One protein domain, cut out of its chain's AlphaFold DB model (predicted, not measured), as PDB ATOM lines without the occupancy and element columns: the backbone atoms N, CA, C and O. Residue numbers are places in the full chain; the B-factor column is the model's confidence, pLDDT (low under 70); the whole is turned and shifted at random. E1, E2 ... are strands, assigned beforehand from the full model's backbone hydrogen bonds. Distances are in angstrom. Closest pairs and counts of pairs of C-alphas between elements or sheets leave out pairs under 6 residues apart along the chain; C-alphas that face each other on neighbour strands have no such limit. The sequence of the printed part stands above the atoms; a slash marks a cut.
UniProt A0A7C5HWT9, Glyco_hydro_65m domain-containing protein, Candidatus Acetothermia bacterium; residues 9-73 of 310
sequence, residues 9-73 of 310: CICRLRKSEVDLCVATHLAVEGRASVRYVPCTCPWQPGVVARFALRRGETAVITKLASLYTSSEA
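This is residues 9 to 73 of the 310 residues of the protein "Glyco_hydro_65m domain-containing protein" of Candidatus Acetothermia bacterium (UniProt A0A7C5HWT9). The model is a long, narrow sandwich, its two sheets partly face to face: the sheet of E1, E2 and E5 on one side, the hairpin of E3 and E4 on the other. The strands run roughly along the length, and residues 13 to 18, between E1 and E2, stick out at one end. The printed part has 65 residues with five named strands, E1 to E5 in chain order, and no named helix, an all strand class. The sheet orders are E1 - E2 - E5 and E3 - E4, both antiparallel. The whole is only just loose, close to extended, with a radius of gyration of the C-alphas of 15.7 A and spans of 54 by 26 by 13 A.

E1, residues 9 to 12, and E2, residues 19 to 29, form an antiparallel hairpin at 168 degrees, with N 9 and O 22 at 2.8 A. The pairing of E2 is staggered: residues 19 to 22 pair with E1, residues 22 to 29 with E5, residues 60 to 67. E2 and E5 are antiparallel at 169 degrees, with N 25 and O 64 at 2.9 A. E3, residues 35 to 41, and E4, residues 44 to 50, form a hairpin at 161 degrees, with N 37 and O 48 at 2.8 A. The closest C-alphas of E2 and E4 are those of Leu 26 and Val 47, 7.2 A apart. E3 and E5 are apart.

E1 begins at C-alpha 9 (-16.553, 1.937, 13.938). E2 is 32.8 A long, E3 19.0 A and E4 19.1 A. E5, 22.4 A long, ends at C-alpha 67 (-13.408, -5.485, 7.932).

The C-alphas farthest apart, of Lys 15 and Gly 56, are 54.4 A apart. The printed part has no cut and no long link. Its mean pLDDT is 72.0; residues 24, 32, 40 to 44 and 62 to 73 are under 70.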
ATOM      1  N   CYS A   9     -17.412   0.810  13.580       73.19
ATOM      2  CA  CYS A   9     -16.553   1.937  13.938       73.19
ATOM      3  C   CYS A   9     -15.916   2.491  12.665       73.19
ATOM      4  O   CYS A   9     -15.392   1.708  11.873       73.19
ATOM      5  N   ILE A  10     -15.933   3.814  12.496       76.25
ATOM      6  CA  ILE A  10     -15.210   4.508  11.427       76.25
ATOM      7  C   ILE A  10     -14.108   5.338  12.079       76.25
ATOM      8  O   ILE A  10     -14.375   6.103  13.007       76.25
ATOM      9  N   CYS A  11     -12.878   5.200  11.602       75.81
ATOM     10  CA  CYS A  11     -11.771   6.065  11.985       75.81
ATOM     11  C   CYS A  11     -11.033   6.567  10.743       75.81
ATOM     12  O   CYS A  11     -10.978   5.882   9.729       75.81
ATOM     13  N   ARG A  12     -10.461   7.769  10.835       76.25
ATOM     14  CA  ARG A  12      -9.633   8.363   9.782       76.25
ATOM     15  C   ARG A  12      -8.178   8.389  10.226       76.25
ATOM     16  O   ARG A  12      -7.875   8.822  11.342       76.25
ATOM     17  N   LEU A  13      -7.269   7.938   9.367       74.56
ATOM     18  CA  LEU A  13      -5.835   8.015   9.634       74.56
ATOM     19  C   LEU A  13      -5.362   9.475   9.599       74.56
ATOM     20  O   LEU A  13      -5.666  10.219   8.676       74.56
ATOM     21  N   ARG A  14      -4.576   9.893  10.601       78.75
ATOM     22  CA  ARG A  14      -4.158  11.301  10.768       78.75
ATOM     23  C   ARG A  14      -3.275  11.852   9.645       78.75
ATOM     24  O   ARG A  14      -3.235  13.062   9.480       78.75
ATOM     25  N   LYS A  15      -2.509  10.994   8.967       76.00
ATOM     26  CA  LYS A  15      -1.529  11.411   7.951       76.00
ATOM     27  C   LYS A  15      -2.005  11.145   6.527       76.00
ATOM     28  O   LYS A  15      -1.940  12.045   5.708       76.00
ATOM     29  N   SER A  16      -2.473   9.929   6.252       75.50
ATOM     30  CA  SER A  16      -2.925   9.528   4.915       75.50
ATOM     31  C   SER A  16      -4.395   9.843   4.642       75.50
ATOM     32  O   SER A  16      -4.860   9.629   3.532       75.50
ATOM     33  N   GLU A  17      -5.143  10.289   5.658       78.62
ATOM     34  CA  GLU A  17      -6.581  10.583   5.584       78.62
ATOM     35  C   GLU A  17      -7.468   9.415   5.119       78.62
ATOM     36  O   GLU A  17      -8.652   9.602   4.852       78.62
ATOM     37  N   VAL A  18      -6.929   8.191   5.094       75.62
ATOM     38  CA  VAL A  18      -7.681   6.980   4.762       75.62
ATOM     39  C   VAL A  18      -8.737   6.723   5.830       75.62
ATOM     40  O   VAL A  18      -8.432   6.672   7.027       75.62
ATOM     41  N   ASP A  19      -9.970   6.521   5.376       76.38
ATOM     42  CA  ASP A  19     -11.085   6.106   6.213       76.38
ATOM     43  C   ASP A  19     -11.103   4.580   6.345       76.38
ATOM     44  O   ASP A  19     -11.176   3.842   5.362       76.38
ATOM     45  N   LEU A  20     -11.050   4.100   7.582       74.44
ATOM     46  CA  LEU A  20     -11.150   2.691   7.936       74.44
ATOM     47  C   LEU A  20     -12.494   2.440   8.610       74.44
ATOM     48  O   LEU A  20     -12.874   3.149   9.541       74.44
ATOM     49  N   CYS A  21     -13.192   1.395   8.168       73.94
ATOM     50  CA  CYS A  21     -14.431   0.939   8.783       73.94
ATOM     51  C   CYS A  21     -14.291  -0.513   9.245       73.94
ATOM     52  O   CYS A  21     -14.009  -1.411   8.451       73.94
ATOM     53  N   VAL A  22     -14.516  -0.750  10.534       71.00
ATOM     54  CA  VAL A  22     -14.567  -2.092  11.123       71.00
ATOM     55  C   VAL A  22     -15.995  -2.361  11.548       71.00
ATOM     56  O   VAL A  22     -16.586  -1.529  12.236       71.00
ATOM     57  N   ALA A  23     -16.522  -3.543  11.241       70.75
ATOM     58  CA  ALA A  23     -17.769  -3.985  11.837       70.75
ATOM     59  C   ALA A  23     -17.747  -5.416  12.314       70.75
ATOM     60  O   ALA A  23     -16.936  -6.250  11.928       70.75
ATOM     61  N   THR A  24     -18.662  -5.694  13.225       69.12
ATOM     62  CA  THR A  24     -18.807  -7.023  13.798       69.12
ATOM     63  C   THR A  24     -20.249  -7.445  13.672       69.12
ATOM     64  O   THR A  24     -21.135  -6.735  14.128       69.12
ATOM     65  N   HIS A  25     -20.488  -8.614  13.091       71.94
ATOM     66  CA  HIS A  25     -21.799  -9.240  13.109       71.94
ATOM     67  C   HIS A  25     -21.828 -10.330  14.179       71.94
ATOM     68  O   HIS A  25     -20.937 -11.183  14.257       71.94
ATOM     69  N   LEU A  26     -22.868 -10.300  15.009       73.12
ATOM     70  CA  LEU A  26     -23.141 -11.332  16.000       73.12
ATOM     71  C   LEU A  26     -24.424 -12.064  15.611       73.12
ATOM     72  O   LEU A  26     -25.478 -11.439  15.521       73.12
ATOM     73  N   ALA A  27     -24.331 -13.379  15.427       74.81
ATOM     74  CA  ALA A  27     -25.471 -14.239  15.133       74.81
ATOM     75  C   ALA A  27     -25.597 -15.357  16.174       74.81
ATOM     76  O   ALA A  27     -24.601 -15.937  16.613       74.81
ATOM     77  N   VAL A  28     -26.836 -15.664  16.556       75.62
ATOM     78  CA  VAL A  28     -27.180 -16.800  17.417       75.62
ATOM     79  C   VAL A  28     -28.203 -17.669  16.691       75.62
ATOM     80  O   VAL A  28     -29.300 -17.204  16.381       75.62
ATOM     81  N   GLU A  29     -27.846 -18.926  16.443       76.75
ATOM     82  CA  GLU A  29     -28.677 -19.907  15.739       76.75
ATOM     83  C   GLU A  29     -29.291 -20.940  16.700       76.75
ATOM     84  O   GLU A  29     -28.833 -21.136  17.832       76.75
ATOM     85  N   GLY A  30     -30.365 -21.601  16.255       70.88
ATOM     86  CA  GLY A  30     -31.073 -22.622  17.038       70.88
ATOM     87  C   GLY A  30     -31.967 -22.061  18.148       70.88
ATOM     88  O   GLY A  30     -32.323 -22.795  19.066       70.88
ATOM     89  N   ARG A  31     -32.309 -20.766  18.103       76.00
ATOM     90  CA  ARG A  31     -33.147 -20.069  19.094       76.00
ATOM     91  C   ARG A  31     -34.336 -19.383  18.418       76.00
ATOM     92  O   ARG A  31     -34.160 -18.684  17.426       76.00
ATOM     93  N   ALA A  32     -35.526 -19.506  19.006       66.12
ATOM     94  CA  ALA A  32     -36.738 -18.847  18.504       66.12
ATOM     95  C   ALA A  32     -36.783 -17.331  18.793       66.12
ATOM     96  O   ALA A  32     -37.453 -16.588  18.083       66.12
ATOM     97  N   SER A  33     -36.077 -16.855  19.827       77.56
ATOM     98  CA  SER A  33     -36.073 -15.440  20.217       77.56
ATOM     99  C   SER A  33     -34.696 -14.992  20.710       77.56
ATOM    100  O   SER A  33     -34.282 -15.334  21.822       77.56
ATOM    101  N   VAL A  34     -34.004 -14.198  19.895       81.44
ATOM    102  CA  VAL A  34     -32.738 -13.548  20.250       81.44
ATOM    103  C   VAL A  34     -32.955 -12.043  20.201       81.44
ATOM    104  O   VAL A  34     -33.351 -11.500  19.171       81.44
ATOM    105  N   ARG A  35     -32.709 -11.355  21.317       82.88
ATOM    106  CA  ARG A  35     -32.741  -9.892  21.379       82.88
ATOM    107  C   ARG A  35     -31.320  -9.358  21.241       82.88
ATOM    108  O   ARG A  35     -30.497  -9.594  22.122       82.88
ATOM    109  N   TYR A  36     -31.061  -8.603  20.180       82.12
ATOM    110  CA  TYR A  36     -29.807  -7.874  19.992       82.12
ATOM    111  C   TYR A  36     -29.933  -6.469  20.580       82.12
ATOM    112  O   TYR A  36     -30.876  -5.743  20.268       82.12
ATOM    113  N   VAL A  37     -29.012  -6.109  21.468       81.12
ATOM    114  CA  VAL A  37     -28.964  -4.809  22.141       81.12
ATOM    115  C   VAL A  37     -27.664  -4.116  21.738       81.12
ATOM    116  O   VAL A  37     -26.597  -4.593  22.133       81.12
ATOM    117  N   PRO A  38     -27.716  -3.020  20.962       74.94
ATOM    118  CA  PRO A  38     -26.537  -2.213  20.682       74.94
ATOM    119  C   PRO A  38     -25.928  -1.678  21.982       74.94
ATOM    120  O   PRO A  38     -26.637  -1.190  22.861       74.94
ATOM    121  N   CYS A  39     -24.610  -1.764  22.102       74.69
ATOM    122  CA  CYS A  39     -23.825  -1.145  23.159       74.69
ATOM    123  C   CYS A  39     -22.892  -0.140  22.488       74.69
ATOM    124  O   CYS A  39     -21.789  -0.474  22.070       74.69
ATOM    125  N   THR A  40     -23.374   1.079  22.279       64.62
ATOM    126  CA  THR A  40     -22.597   2.138  21.630       64.62
ATOM    127  C   THR A  40     -21.934   2.997  22.695       64.62
ATOM    128  O   THR A  40     -22.610   3.776  23.365       64.62
ATOM    129  N   CYS A  41     -20.617   2.884  22.837       66.81
ATOM    130  CA  CYS A  41     -19.797   3.910  23.478       66.81
ATOM    131  C   CYS A  41     -18.856   4.534  22.435       66.81
ATOM    132  O   CYS A  41     -18.529   3.866  21.444       66.81
ATOM    133  N   PRO A  42     -18.453   5.812  22.595       61.06
ATOM    134  CA  PRO A  42     -17.499   6.437  21.685       61.06
ATOM    135  C   PRO A  42     -16.259   5.546  21.548       61.06
ATOM    136  O   PRO A  42     -15.661   5.177  22.556       61.06
ATOM    137  N   TRP A  43     -15.903   5.186  20.311       60.44
ATOM    138  CA  TRP A  43     -14.736   4.355  19.954       60.44
ATOM    139  C   TRP A  43     -14.815   2.852  20.280       60.44
ATOM    140  O   TRP A  43     -13.880   2.122  19.961       60.44
ATOM    141  N   GLN A  44     -15.919   2.360  20.849       69.88
ATOM    142  CA  GLN A  44     -16.132   0.932  21.135       69.88
ATOM    143  C   GLN A  44     -17.592   0.518  20.845       69.88
ATOM    144  O   GLN A  44     -18.366   0.200  21.750       69.88
ATOM    145  N   PRO A  45     -18.021   0.540  19.573       71.56
ATOM    146  CA  PRO A  45     -19.348   0.070  19.201       71.56
ATOM    147  C   PRO A  45     -19.434  -1.451  19.391       71.56
ATOM    148  O   PRO A  45     -18.585  -2.206  18.920       71.56
ATOM    149  N   GLY A  46     -20.478  -1.913  20.074       73.62
ATOM    150  CA  GLY A  46     -20.716  -3.320  20.370       73.62
ATOM    151  C   GLY A  46     -22.182  -3.716  20.216       73.62
ATOM    152  O   GLY A  46     -23.072  -2.882  20.053       73.62
ATOM    153  N   VAL A  47     -22.447  -5.018  20.285       80.00
ATOM    154  CA  VAL A  47     -23.799  -5.583  20.344       80.00
ATOM    155  C   VAL A  47     -23.815  -6.752  21.312       80.00
ATOM    156  O   VAL A  47     -22.888  -7.557  21.355       80.00
ATOM    157  N   VAL A  48     -24.883  -6.844  22.095       81.19
ATOM    158  CA  VAL A  48     -25.127  -7.933  23.036       81.19
ATOM    159  C   VAL A  48     -26.312  -8.748  22.537       81.19
ATOM    160  O   VAL A  48     -27.412  -8.214  22.406       81.19
ATOM    161  N   ALA A  49     -26.115 -10.043  22.293       81.69
ATOM    162  CA  ALA A  49     -27.212 -10.977  22.048       81.69
ATOM    163  C   ALA A  49     -27.719 -11.549  23.381       81.69
ATOM    164  O   ALA A  49     -26.950 -12.117  24.153       81.69
ATOM    165  N   ARG A  50     -29.018 -11.409  23.654       84.19
ATOM    166  CA  ARG A  50     -29.697 -11.987  24.822       84.19
ATOM    167  C   ARG A  50     -30.714 -13.027  24.368       84.19
ATOM    168  O   ARG A  50     -31.595 -12.720  23.567       84.19
ATOM    169  N   PHE A  51     -30.612 -14.237  24.902       84.75
ATOM    170  CA  PHE A  51     -31.527 -15.348  24.636       84.75
ATOM    171  C   PHE A  51     -31.599 -16.272  25.860       84.75
ATOM    172  O   PHE A  51     -30.723 -16.231  26.722       84.75
ATOM    173  N   ALA A  52     -32.647 -17.092  25.943       82.88
ATOM    174  CA  ALA A  52     -32.800 -18.102  26.989       82.88
ATOM    175  C   ALA A  52     -32.397 -19.496  26.474       82.88
ATOM    176  O   ALA A  52     -32.613 -19.820  25.300       82.88
ATOM    177  N   LEU A  53     -31.836 -20.320  27.363       81.56
ATOM    178  CA  LEU A  53     -31.478 -21.715  27.099       81.56
ATOM    179  C   LEU A  53     -32.102 -22.612  28.176       81.56
ATOM    180  O   LEU A  53     -31.962 -22.329  29.367       81.56
ATOM    181  N   ARG A  54     -32.796 -23.680  27.773       84.00
ATOM    182  CA  ARG A  54     -33.320 -24.711  28.683       84.00
ATOM    183  C   ARG A  54     -32.406 -25.937  28.696       84.00
ATOM    184  O   ARG A  54     -31.567 -26.128  27.820       84.00
ATOM    185  N   ARG A  55     -32.560 -26.799  29.703       79.56
ATOM    186  CA  ARG A  55     -31.800 -28.055  29.791       79.56
ATOM    187  C   ARG A  55     -32.100 -28.935  28.568       79.56
ATOM    188  O   ARG A  55     -33.262 -29.212  28.298       79.56
ATOM    189  N   GLY A  56     -31.055 -29.377  27.864       80.56
ATOM    190  CA  GLY A  56     -31.160 -30.211  26.655       80.56
ATOM    191  C   GLY A  56     -31.229 -29.436  25.335       80.56
ATOM    192  O   GLY A  56     -31.252 -30.046  24.273       80.56
ATOM    193  N   GLU A  57     -31.238 -28.105  25.380       82.38
ATOM    194  CA  GLU A  57     -31.224 -27.251  24.197       82.38
ATOM    195  C   GLU A  57     -29.795 -26.805  23.823       82.38
ATOM    196  O   GLU A  57     -28.988 -26.495  24.699       82.38
ATOM    197  N   THR A  58     -29.504 -26.688  22.523       78.69
ATOM    198  CA  THR A  58     -28.209 -26.203  22.004       78.69
ATOM    199  C   THR A  58     -28.369 -24.871  21.274       78.69
ATOM    200  O   THR A  58     -29.260 -24.716  20.436       78.69
ATOM    201  N   ALA A  59     -27.500 -23.907  21.572       77.44
ATOM    202  CA  ALA A  59     -27.357 -22.668  20.812       77.44
ATOM    203  C   ALA A  59     -25.945 -22.601  20.226       77.44
ATOM    204  O   ALA A  59     -24.980 -22.933  20.915       77.44
ATOM    205  N   VAL A  60     -25.830 -22.144  18.981       76.38
ATOM    206  CA  VAL A  60     -24.538 -21.867  18.341       76.38
ATOM    207  C   VAL A  60     -24.376 -20.358  18.262       76.38
ATOM    208  O   VAL A  60     -25.236 -19.663  17.719       76.38
ATOM    209  N   ILE A  61     -23.296 -19.849  18.854       72.38
ATOM    210  CA  ILE A  61     -22.943 -18.431  18.811       72.38
ATOM    211  C   ILE A  61     -21.821 -18.268  17.794       72.38
ATOM    212  O   ILE A  61     -20.728 -18.796  17.987       72.38
ATOM    213  N   THR A  62     -22.083 -17.488  16.752       68.44
ATOM    214  CA  THR A  62     -21.096 -17.160  15.726       68.44
ATOM    215  C   THR A  62     -20.753 -15.680  15.844       68.44
ATOM    216  O   THR A  62     -21.604 -14.812  15.633       68.44
ATOM    217  N   LYS A  63     -19.495 -15.383  16.188       61.91
ATOM    218  CA  LYS A  63     -18.934 -14.029  16.127       61.91
ATOM    219  C   LYS A  63     -18.094 -13.914  14.860       61.91
ATOM    220  O   LYS A  63     -17.062 -14.569  14.754       61.91
ATOM    221  N   LEU A  64     -18.521 -13.062  13.932       57.69
ATOM    222  CA  LEU A  64     -17.755 -12.704  12.739       57.69
ATOM    223  C   LEU A  64     -17.324 -11.244  12.882       57.69
ATOM    224  O   LEU A  64     -18.153 -10.333  12.839       57.69
ATOM    225  N   ALA A  65     -16.033 -11.026  13.119       52.81
ATOM    226  CA  ALA A  65     -15.424  -9.710  12.975       52.81
ATOM    227  C   ALA A  65     -14.904  -9.617  11.540       52.81
ATOM    228  O   ALA A  65     -14.001 -10.366  11.172       52.81
ATOM    229  N   SER A  66     -15.497  -8.734  10.741       52.25
ATOM    230  CA  SER A  66     -15.123  -8.536   9.344       52.25
ATOM    231  C   SER A  66     -14.793  -7.063   9.138       52.25
ATOM    232  O   SER A  66     -15.599  -6.185   9.446       52.25
ATOM    233  N   LEU A  67     -13.615  -6.771   8.590       50.03
ATOM    234  CA  LEU A  67     -13.408  -5.485   7.932       50.03
ATOM    235  C   LEU A  67     -14.337  -5.492   6.709       50.03
ATOM    236  O   LEU A  67     -14.275  -6.429   5.914       50.03
ATOM    237  N   TYR A  68     -15.285  -4.560   6.617       50.16
ATOM    238  CA  TYR A  68     -16.355  -4.666   5.624       50.16
ATOM    239  C   TYR A  68     -15.810  -4.670   4.190       50.16
ATOM    240  O   TYR A  68     -15.419  -3.627   3.678       50.16
ATOM    241  N   THR A  69     -15.940  -5.806   3.505       42.22
ATOM    242  CA  THR A  69     -16.383  -5.845   2.107       42.22
ATOM    243  C   THR A  69     -17.444  -6.948   1.986       42.22
ATOM    244  O   THR A  69     -17.174  -8.129   2.173       42.22
ATOM    245  N   SER A  70     -18.685  -6.544   1.716       45.66
ATOM    246  CA  SER A  70     -19.894  -7.373   1.538       45.66
ATOM    247  C   SER A  70     -20.564  -7.986   2.782       45.66
ATOM    248  O   SER A  70     -19.943  -8.433   3.748       45.66
ATOM    249  N   SER A  71     -21.900  -7.987   2.739       63.69
ATOM    250  CA  SER A  71     -22.746  -8.848   3.558       63.69
ATOM    251  C   SER A  71     -22.743 -10.230   2.930       63.69
ATOM    252  O   SER A  71     -23.290 -10.327   1.841       63.69
ATOM    253  N   GLU A  72     -22.212 -11.288   3.544       59.00
ATOM    254  CA  GLU A  72     -22.464 -12.615   2.967       59.00
ATOM    255  C   GLU A  72     -22.088 -13.821   3.831       59.00
ATOM    256  O   GLU A  72     -21.053 -13.850   4.489       59.00
ATOM    257  N   ALA A  73     -22.958 -14.830   3.705       61.12
ATOM    258  CA  ALA A  73     -22.817 -16.242   4.056       61.12
ATOM    259  C   ALA A  73     -22.580 -16.618   5.539       61.12
ATOM    260  O   ALA A  73     -21.867 -15.968   6.296       61.12
TER     261      ALA A  73